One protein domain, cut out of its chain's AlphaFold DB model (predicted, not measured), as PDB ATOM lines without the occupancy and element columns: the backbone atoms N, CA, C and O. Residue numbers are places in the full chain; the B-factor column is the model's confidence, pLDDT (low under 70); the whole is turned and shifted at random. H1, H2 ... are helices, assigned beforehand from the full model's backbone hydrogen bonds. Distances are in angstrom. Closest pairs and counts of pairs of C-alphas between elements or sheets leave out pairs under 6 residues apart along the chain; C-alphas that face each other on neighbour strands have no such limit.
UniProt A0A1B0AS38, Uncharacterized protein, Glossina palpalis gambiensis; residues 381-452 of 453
ATOM      1  N   PRO A 381      14.893   0.133 -32.177       71.75
ATOM      2  CA  PRO A 381      13.743   0.152 -31.289       71.75
ATOM      3  C   PRO A 381      12.695   1.141 -31.803       71.75
ATOM      4  O   PRO A 381      13.033   2.204 -32.333       71.75
ATOM      5  N   LEU A 382      11.417   0.826 -31.595       78.00
ATOM      6  CA  LEU A 382      10.305   1.655 -32.060       78.00
ATOM      7  C   LEU A 382      10.406   3.109 -31.566       78.00
ATOM      8  O   LEU A 382      10.096   4.041 -32.303       78.00
ATOM      9  N   SER A 383      10.909   3.316 -30.348       76.12
ATOM     10  CA  SER A 383      11.188   4.636 -29.769       76.12
ATOM     11  C   SER A 383      12.237   5.433 -30.557       76.12
ATOM     12  O   SER A 383      12.030   6.622 -30.818       76.12
ATOM     13  N   SER A 384      13.336   4.790 -30.961       77.25
ATOM     14  CA  SER A 384      14.392   5.385 -31.787       77.25
ATOM     15  C   SER A 384      13.889   5.678 -33.201       77.25
ATOM     16  O   SER A 384      14.141   6.760 -33.725       77.25
ATOM     17  N   LEU A 385      13.104   4.765 -33.785       80.75
ATOM     18  CA  LEU A 385      12.488   4.964 -35.098       80.75
ATOM     19  C   LEU A 385      11.501   6.146 -35.090       80.75
ATOM     20  O   LEU A 385      11.536   6.986 -35.986       80.75
ATOM     21  N   MET A 386      10.656   6.259 -34.058       85.25
ATOM     22  CA  MET A 386       9.748   7.402 -33.888       85.25
ATOM     23  C   MET A 386      10.507   8.728 -33.766       85.25
ATOM     24  O   MET A 386      10.071   9.737 -34.318       85.25
ATOM     25  N   GLN A 387      11.656   8.735 -33.083       83.00
ATOM     26  CA  GLN A 387      12.512   9.918 -33.011       83.00
ATOM     27  C   GLN A 387      13.071  10.300 -34.382       83.00
ATOM     28  O   GLN A 387      13.010  11.466 -34.757       83.00
ATOM     29  N   GLU A 388      13.580   9.327 -35.137       80.81
ATOM     30  CA  GLU A 388      14.150   9.559 -36.466       80.81
ATOM     31  C   GLU A 388      13.103  10.074 -37.467       80.81
ATOM     32  O   GLU A 388      13.391  10.948 -38.283       80.81
ATOM     33  N   LYS A 389      11.864   9.575 -37.385       87.56
ATOM     34  CA  LYS A 389      10.755  10.013 -38.246       87.56
ATOM     35  C   LYS A 389      10.050  11.287 -37.753       87.56
ATOM     36  O   LYS A 389       9.046  11.669 -38.351       87.56
ATOM     37  N   ASN A 390      10.568  11.960 -36.718       88.75
ATOM     38  CA  ASN A 390       9.972  13.158 -36.106       88.75
ATOM     39  C   ASN A 390       8.506  12.951 -35.677       88.75
ATOM     40  O   ASN A 390       7.633  13.766 -35.964       88.75
ATOM     41  N   VAL A 391       8.239  11.828 -35.013       92.62
ATOM     42  CA  VAL A 391       6.942  11.483 -34.419       92.62
ATOM     43  C   VAL A 391       7.053  11.657 -32.900       92.62
ATOM     44  O   VAL A 391       7.071  10.696 -32.128       92.62
ATOM     45  N   THR A 392       7.254  12.900 -32.460       92.44
ATOM     46  CA  THR A 392       7.653  13.222 -31.084       92.44
ATOM     47  C   THR A 392       6.482  13.293 -30.110       92.44
ATOM     48  O   THR A 392       6.612  12.791 -28.991       92.44
ATOM     49  N   ILE A 393       5.330  13.835 -30.518       93.19
ATOM     50  CA  ILE A 393       4.151  13.981 -29.646       93.19
ATOM     51  C   ILE A 393       3.613  12.597 -29.291       93.19
ATOM     52  O   ILE A 393       3.422  12.275 -28.119       93.19
ATOM     53  N   PHE A 394       3.431  11.742 -30.297       93.06
ATOM     54  CA  PHE A 394       2.941  10.381 -30.094       93.06
ATOM     55  C   PHE A 394       3.888   9.549 -29.214       93.06
ATOM     56  O   PHE A 394       3.435   8.850 -28.308       93.06
ATOM     57  N   ARG A 395       5.206   9.685 -29.410       91.00
ATOM     58  CA  ARG A 395       6.215   9.043 -28.555       91.00
ATOM     59  C   ARG A 395       6.083   9.478 -27.094       91.00
ATOM     60  O   ARG A 395       6.097   8.630 -26.207       91.00
ATOM     61  N   SER A 396       5.930  10.777 -26.838       91.75
ATOM     62  CA  SER A 396       5.753  11.308 -25.481       91.75
ATOM     63  C   SER A 396       4.471  10.787 -24.820       91.75
ATOM     64  O   SER A 396       4.484  10.452 -23.635       91.75
ATOM     65  N   LEU A 397       3.381  10.639 -25.586       92.38
ATOM     66  CA  LEU A 397       2.134  10.034 -25.102       92.38
ATOM     67  C   LEU A 397       2.315   8.555 -24.712       92.38
ATOM     68  O   LEU A 397       1.792   8.125 -23.684       92.38
ATOM     69  N   LEU A 398       3.084   7.777 -25.481       90.62
ATOM     70  CA  LEU A 398       3.424   6.388 -25.135       90.62
ATOM     71  C   LEU A 398       4.274   6.292 -23.858       90.62
ATOM     72  O   LEU A 398       4.024   5.432 -23.016       90.62
ATOM     73  N   GLN A 399       5.244   7.194 -23.694       89.12
ATOM     74  CA  GLN A 399       6.113   7.229 -22.512       89.12
ATOM     75  C   GLN A 399       5.336   7.591 -21.242       89.12
ATOM     76  O   GLN A 399       5.453   6.908 -20.225       89.12
ATOM     77  N   ILE A 400       4.503   8.637 -21.286       90.31
ATOM     78  CA  ILE A 400       3.764   9.087 -20.097       90.31
ATOM     79  C   ILE A 400       2.669   8.098 -19.673       90.31
ATOM     80  O   ILE A 400       2.397   7.944 -18.481       90.31
ATOM     81  N   SER A 401       2.090   7.378 -20.637       88.19
ATOM     82  CA  SER A 401       1.135   6.290 -20.386       88.19
ATOM     83  C   SER A 401       1.800   4.979 -19.947       88.19
ATOM     84  O   SER A 401       1.094   4.056 -19.543       88.19
ATOM     85  N   ARG A 402       3.142   4.895 -19.979       85.50
ATOM     86  CA  ARG A 402       3.938   3.684 -19.701       85.50
ATOM     87  C   ARG A 402       3.599   2.496 -20.611       85.50
ATOM     88  O   ARG A 402       3.792   1.341 -20.228       85.50
ATOM     89  N   LEU A 403       3.070   2.777 -21.802       84.62
ATOM     90  CA  LEU A 403       2.795   1.773 -22.835       84.62
ATOM     91  C   LEU A 403       4.015   1.502 -23.724       84.62
ATOM     92  O   LEU A 403       4.031   0.526 -24.468       84.62
ATOM     93  N   ASP A 404       5.053   2.329 -23.618       75.88
ATOM     94  CA  ASP A 404       6.346   2.134 -24.269       75.88
ATOM     95  C   ASP A 404       6.961   0.760 -23.958       75.88
ATOM     96  O   ASP A 404       7.333   0.040 -24.882       75.88
ATOM     97  N   ASN A 405       6.983   0.354 -22.684       73.25
ATOM     98  CA  ASN A 405       7.479  -0.966 -22.278       73.25
ATOM     99  C   ASN A 405       6.576  -2.099 -22.784       73.25
ATOM    100  O   ASN A 405       7.065  -3.135 -23.220       73.25
ATOM    101  N   ALA A 406       5.257  -1.887 -22.767       76.25
ATOM    102  CA  ALA A 406       4.292  -2.903 -23.179       76.25
ATOM    103  C   ALA A 406       4.433  -3.268 -24.662       76.25
ATOM    104  O   ALA A 406       4.329  -4.439 -25.010       76.25
ATOM    105  N   PHE A 407       4.688  -2.284 -25.528       75.38
ATOM    106  CA  PHE A 407       4.903  -2.524 -26.955       75.38
ATOM    107  C   PHE A 407       6.330  -2.965 -27.286       75.38
ATOM    108  O   PHE A 407       6.531  -3.611 -28.310       75.38
ATOM    109  N   HIS A 408       7.314  -2.645 -26.440       68.12
ATOM    110  CA  HIS A 408       8.697  -3.083 -26.629       68.12
ATOM    111  C   HIS A 408       8.846  -4.609 -26.574       68.12
ATOM    112  O   HIS A 408       9.621  -5.175 -27.339       68.12
ATOM    113  N   ASP A 409       8.068  -5.264 -25.712       68.75
ATOM    114  CA  ASP A 409       8.113  -6.716 -25.516       68.75
ATOM    115  C   ASP A 409       7.250  -7.499 -26.529       68.75
ATOM    116  O   ASP A 409       7.176  -8.728 -26.462       68.75
ATOM    117  N   MET A 410       6.567  -6.814 -27.458       75.88
ATOM    118  CA  MET A 410       5.717  -7.455 -28.465       75.88
ATOM    119  C   MET A 410       6.484  -7.776 -29.752       75.88
ATOM    120  O   MET A 410       7.130  -6.915 -30.347       75.88
ATOM    121  N   ASP A 411       6.316  -9.003 -30.243       70.06
ATOM    122  CA  ASP A 411       6.797  -9.426 -31.559       70.06
ATOM    123  C   ASP A 411       5.747  -9.144 -32.658       70.06
ATOM    124  O   ASP A 411       4.545  -9.284 -32.434       70.06
ATOM    125  N   ASN A 412       6.194  -8.822 -33.882       72.56
ATOM    126  CA  ASN A 412       5.353  -8.625 -35.084       72.56
ATOM    127  C   ASN A 412       4.264  -7.536 -34.970       72.56
ATOM    128  O   ASN A 412       3.130  -7.715 -35.419       72.56
ATOM    129  N   LEU A 413       4.626  -6.386 -34.411       79.00
ATOM    130  CA  LEU A 413       3.741  -5.235 -34.252       79.00
ATOM    131  C   LEU A 413       3.660  -4.362 -35.517       79.00
ATOM    132  O   LEU A 413       4.682  -4.105 -36.151       79.00
ATOM    133  N   THR A 414       2.479  -3.826 -35.846       83.56
ATOM    134  CA  THR A 414       2.341  -2.751 -36.848       83.56
ATOM    135  C   THR A 414       1.738  -1.512 -36.205       83.56
ATOM    136  O   THR A 414       0.531  -1.418 -36.025       83.56
ATOM    137  N   MET A 415       2.579  -0.525 -35.898       86.25
ATOM    138  CA  MET A 415       2.125   0.703 -35.253       86.25
ATOM    139  C   MET A 415       1.760   1.788 -36.275       86.25
ATOM    140  O   MET A 415       2.586   2.225 -37.076       86.25
ATOM    141  N   PHE A 416       0.529   2.284 -36.196       90.38
ATOM    142  CA  PHE A 416       0.023   3.415 -36.972       90.38
ATOM    143  C   PHE A 416       0.231   4.724 -36.203       90.38
ATOM    144  O   PHE A 416      -0.714   5.313 -35.673       90.38
ATOM    145  N   ALA A 417       1.486   5.172 -36.132       90.62
ATOM    146  CA  ALA A 417       1.868   6.386 -35.415       90.62
ATOM    147  C   ALA A 417       1.474   7.659 -36.206       90.62
ATOM    148  O   ALA A 417       1.972   7.861 -37.318       90.62
ATOM    149  N   PRO A 418       0.589   8.532 -35.679       92.06
ATOM    150  CA  PRO A 418       0.243   9.791 -36.337       92.06
ATOM    151  C   PRO A 418       1.441  10.747 -36.383       92.06
ATOM    152  O   PRO A 418       2.201  10.833 -35.421       92.06
ATOM    153  N   ALA A 419       1.579  11.513 -37.469       93.31
ATOM    154  CA  ALA A 419       2.571  12.588 -37.532       93.31
ATOM    155  C   ALA A 419       2.246  13.691 -36.508       93.31
ATOM    156  O   ALA A 419       1.068  13.936 -36.238       93.31
ATOM    157  N   ASP A 420       3.259  14.411 -36.019       93.56
ATOM    158  CA  ASP A 420       3.079  15.461 -35.000       93.56
ATOM    159  C   ASP A 420       2.022  16.497 -35.412       93.56
ATOM    160  O   ASP A 420       1.107  16.783 -34.647       93.56
ATOM    161  N   LYS A 421       2.020  16.916 -36.682       94.44
ATOM    162  CA  LYS A 421       1.004  17.819 -37.250       94.44
ATOM    163  C   LYS A 421      -0.445  17.327 -37.106       94.44
ATOM    164  O   LYS A 421      -1.366  18.134 -37.064       94.44
ATOM    165  N   ALA A 422      -0.676  16.015 -37.089       92.62
ATOM    166  CA  ALA A 422      -2.015  15.454 -36.903       92.62
ATOM    167  C   ALA A 422      -2.445  15.430 -35.426       92.62
ATOM    168  O   ALA A 422      -3.636  15.318 -35.143       92.62
ATOM    169  N   LEU A 423      -1.488  15.517 -34.498       93.94
ATOM    170  CA  LEU A 423      -1.736  15.593 -33.059       93.94
ATOM    171  C   LEU A 423      -1.722  17.034 -32.539       93.94
ATOM    172  O   LEU A 423      -2.350  17.306 -31.516       93.94
ATOM    173  N   GLU A 424      -1.072  17.961 -33.240       92.06
ATOM    174  CA  GLU A 424      -1.127  19.395 -32.956       92.06
ATOM    175  C   GLU A 424      -2.585  19.873 -32.822       92.06
ATOM    176  O   GLU A 424      -3.431  19.656 -33.689       92.06
ATOM    177  N   GLY A 425      -2.904  20.512 -31.693       88.88
ATOM    178  CA  GLY A 425      -4.243  21.036 -31.405       88.88
ATOM    179  C   GLY A 425      -5.263  20.016 -30.882       88.88
ATOM    180  O   GLY A 425      -6.357  20.427 -30.480       88.88
ATOM    181  N   THR A 426      -4.919  18.725 -30.824       93.88
ATOM    182  CA  THR A 426      -5.742  17.709 -30.147       93.88
ATOM    183  C   THR A 426      -5.756  17.917 -28.631       93.88
ATOM    184  O   THR A 426      -4.884  18.583 -28.069       93.88
ATOM    185  N   GLU A 427      -6.741  17.324 -27.948       92.81
ATOM    186  CA  GLU A 427      -6.785  17.332 -26.481       92.81
ATOM    187  C   GLU A 427      -5.536  16.690 -25.865       92.81
ATOM    188  O   GLU A 427      -5.039  17.179 -24.856       92.81
ATOM    189  N   TRP A 428      -4.967  15.672 -26.519       93.38
ATOM    190  CA  TRP A 428      -3.771  14.979 -26.049       93.38
ATOM    191  C   TRP A 428      -2.535  15.867 -26.072       93.38
ATOM    192  O   TRP A 428      -1.810  15.909 -25.085       93.38
ATOM    193  N   ALA A 429      -2.312  16.602 -27.165       93.31
ATOM    194  CA  ALA A 429      -1.189  17.531 -27.257       93.31
ATOM    195  C   ALA A 429      -1.311  18.659 -26.219       93.31
ATOM    196  O   ALA A 429      -0.348  18.949 -25.518       93.31
ATOM    197  N   LYS A 430      -2.515  19.224 -26.048       93.50
ATOM    198  CA  LYS A 430      -2.769  20.261 -25.033       93.50
ATOM    199  C   LYS A 430      -2.561  19.742 -23.614       93.50
ATOM    200  O   LYS A 430      -1.880  20.379 -22.825       93.50
ATOM    201  N   MET A 431      -3.108  18.570 -23.287       92.81
ATOM    202  CA  MET A 431      -2.923  17.963 -21.968       92.81
ATOM    203  C   MET A 431      -1.462  17.604 -21.694       92.81
ATOM    204  O   MET A 431      -1.024  17.737 -20.558       92.81
ATOM    205  N   LEU A 432      -0.711  17.176 -22.712       93.56
ATOM    206  CA  LEU A 432       0.712  16.865 -22.577       93.56
ATOM    207  C   LEU A 432       1.537  18.110 -22.216       93.56
ATOM    208  O   LEU A 432       2.484  17.997 -21.442       93.56
ATOM    209  N   GLU A 433       1.167  19.282 -22.738       92.19
ATOM    210  CA  GLU A 433       1.815  20.563 -22.421       92.19
ATOM    211  C   GLU A 433       1.329  21.168 -21.096       92.19
ATOM    212  O   GLU A 433       2.137  21.610 -20.282       92.19
ATOM    213  N   GLU A 434       0.014  21.200 -20.870       93.25
ATOM    214  CA  GLU A 434      -0.600  21.947 -19.768       93.25
ATOM    215  C   GLU A 434      -0.674  21.141 -18.466       93.25
ATOM    216  O   GLU A 434      -0.459  21.696 -17.391       93.25
ATOM    217  N   ASN A 435      -1.012  19.847 -18.538       93.25
ATOM    218  CA  ASN A 435      -1.284  19.003 -17.368       93.25
ATOM    219  C   ASN A 435      -0.844  17.537 -17.590       93.25
ATOM    220  O   ASN A 435      -1.681  16.627 -17.520       93.25
ATOM    221  N   PRO A 436       0.454  17.269 -17.836       91.19
ATOM    222  CA  PRO A 436       0.946  15.941 -18.216       91.19
ATOM    223  C   PRO A 436       0.615  14.852 -17.186       91.19
ATOM    224  O   PRO A 436       0.362  13.704 -17.543       91.19
ATOM    225  N   GLU A 437       0.538  15.198 -15.902       91.44
ATOM    226  CA  GLU A 437       0.253  14.233 -14.834       91.44
ATOM    227  C   GLU A 437      -1.140  13.592 -14.948       91.44
ATOM    228  O   GLU A 437      -1.325  12.447 -14.538       91.44
ATOM    229  N   LEU A 438      -2.102  14.272 -15.586       91.31
ATOM    230  CA  LEU A 438      -3.445  13.736 -15.848       91.31
ATOM    231  C   LEU A 438      -3.469  12.668 -16.953       91.31
ATOM    232  O   LEU A 438      -4.492  12.004 -17.148       91.31
ATOM    233  N   LEU A 439      -2.370  12.509 -17.694       90.81
ATOM    234  CA  LEU A 439      -2.218  11.481 -18.723       90.81
ATOM    235  C   LEU A 439      -1.706  10.154 -18.146       90.81
ATOM    236  O   LEU A 439      -1.892   9.106 -18.766       90.81
ATOM    237  N   ILE A 440      -1.119  10.168 -16.945       89.94
ATOM    238  CA  ILE A 440      -0.635   8.958 -16.277       89.94
ATOM    239  C   ILE A 440      -1.837   8.073 -15.920       89.94
ATOM    240  O   ILE A 440      -2.741   8.490 -15.200       89.94
ATOM    241  N   ASN A 441      -1.844   6.829 -16.408       84.69
ATOM    242  CA  ASN A 441      -2.947   5.868 -16.244       84.69
ATOM    243  C   ASN A 441      -4.312   6.361 -16.773       84.69
ATOM    244  O   ASN A 441      -5.363   5.872 -16.347       84.69
ATOM    245  N   ASN A 442      -4.324   7.318 -17.705       92.31
ATOM    246  CA  ASN A 442      -5.556   7.819 -18.300       92.31
ATOM    247  C   ASN A 442      -6.175   6.762 -19.225       92.31
ATOM    248  O   ASN A 442      -5.597   6.381 -20.242       92.31
ATOM    249  N   ARG A 443      -7.377   6.290 -18.880       92.44
ATOM    250  CA  ARG A 443      -8.046   5.201 -19.606       92.44
ATOM    251  C   ARG A 443      -8.343   5.550 -21.067       92.44
ATOM    252  O   ARG A 443      -8.139   4.702 -21.928       92.44
ATOM    253  N   ASN A 444      -8.787   6.776 -21.334       92.56
ATOM    254  CA  ASN A 444      -9.134   7.217 -22.685       92.56
ATOM    255  C   ASN A 444      -7.879   7.347 -23.554       92.56
ATOM    256  O   ASN A 444      -7.894   6.946 -24.716       92.56
ATOM    257  N   LEU A 445      -6.776   7.844 -22.979       92.31
ATOM    258  CA  LEU A 445      -5.489   7.875 -23.670       92.31
ATOM    259  C   LEU A 445      -5.000   6.456 -23.974       92.31
ATOM    260  O   LEU A 445      -4.594   6.177 -25.098       92.31
ATOM    261  N   ASN A 446      -5.062   5.548 -22.999       90.69
ATOM    262  CA  ASN A 446      -4.617   4.169 -23.190       90.69
ATOM    263  C   ASN A 446      -5.420   3.459 -24.286       90.69
ATOM    264  O   ASN A 446      -4.837   2.742 -25.097       90.69
ATOM    265  N   GLU A 447      -6.734   3.680 -24.345       90.94
ATOM    266  CA  GLU A 447      -7.592   3.169 -25.417       90.94
ATOM    267  C   GLU A 447      -7.222   3.784 -26.774       90.94
ATOM    268  O   GLU A 447      -7.034   3.056 -27.749       90.94
ATOM    269  N   PHE A 448      -7.019   5.106 -26.824       91.31
ATOM    270  CA  PHE A 448      -6.566   5.805 -28.026       91.31
ATOM    271  C   PHE A 448      -5.233   5.259 -28.555       91.31
ATOM    272  O   PHE A 448      -5.115   5.024 -29.756       91.31
ATOM    273  N   LEU A 449      -4.246   5.045 -27.680       90.31
ATOM    274  CA  LEU A 449      -2.916   4.547 -28.040       90.31
ATOM    275  C   LEU A 449      -2.949   3.069 -28.443       90.31
ATOM    276  O   LEU A 449      -2.332   2.696 -29.437       90.31
ATOM    277  N   SER A 450      -3.714   2.241 -27.728       85.88
ATOM    278  CA  SER A 450      -3.840   0.807 -28.033       85.88
ATOM    279  C   SER A 450      -4.528   0.550 -29.376       85.88
ATOM    280  O   SER A 450      -4.226  -0.435 -30.032       85.88
ATOM    281  N   TYR A 451      -5.409   1.449 -29.831       88.19
ATOM    282  CA  TYR A 451      -6.057   1.351 -31.148       88.19
ATOM    283  C   TYR A 451      -5.107   1.654 -32.329       88.19
ATOM    284  O   TYR A 451      -5.510   1.620 -33.494       88.19
ATOM    285  N   ARG A 452      -3.853   2.030 -32.055       84.31
ATOM    286  CA  ARG A 452      -2.835   2.366 -33.067       84.31
ATOM    287  C   ARG A 452      -1.780   1.286 -33.229       84.31
ATOM    288  O   ARG A 452      -0.750   1.560 -33.839       84.31
TER     289      ARG A 452
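This is residues 381 to 452 of the 453 residues of an uncharacterized protein of Glossina palpalis gambiensis (UniProt A0A1B0AS38). Six short helices and their links cluster round a seventh in the middle, H2, with H1 folded back beside it as a helical hairpin and H4, H5 and H6 on its other side. H3 and H7 lie close to H2, and the long link from H3 to H4 reaches one end of the longest axis at Asn 412. You have 72 printed residues, with helices H1 to H7 in that order and no named strand; the class is all helix. The whole is compact, with a radius of gyration of the C-alphas of 11.6 A and spans of 33 by 24 by 17 A.

Start at H1, residues 382 to 388; it touches H2, residues 392 to 400, with Met 386 and Arg 395 as closest C-alphas at 6.6 A, a shallow tilt of 31 degrees, opposite ways. H3, residues 403 to 408, is close to H2 but not clearly touching, with the C-alphas of Leu 398 and Asp 404 closest at 5.2 A. H4, residues 420 to 423, touches H2, closest at C-alphas Ile 393 and Asp 420, 5.7 A. H5, residues 427 to 434, only just touches H2, with 3 pairs of C-alphas within 8 A, Ile 393 and Ala 429 closest at 6.8 A. H6, residues 436 to 439, also only just touches H2, with 3 such pairs, Ile 400 and Leu 439 closest at 6.6 A. H7, residues 443 to 450, is close to H2 but not clearly touching, closest at C-alphas Leu 398 and Leu 449, 7.2 A. In H1, H2, H3, H5 and H7 every O i to N i+4 pair is within hydrogen-bond range; H4 and H6 are too short for one.

Find C-alpha 382 at (10.305, 1.655, -32.060), where H1 begins. H2 spans 12.4 A from first to last C-alpha, H7 10.4 A and H5 10.2 A. H7 ends at C-alpha 450, (-3.840, 0.807, -28.033).

The C-alphas of Asn 412 and Glu 434, 34.7 A apart, are the two farthest apart. The printed part has no cut. The link from H3 to H4, 11 residues, is long. Residues 408 to 409 have pLDDT under 70.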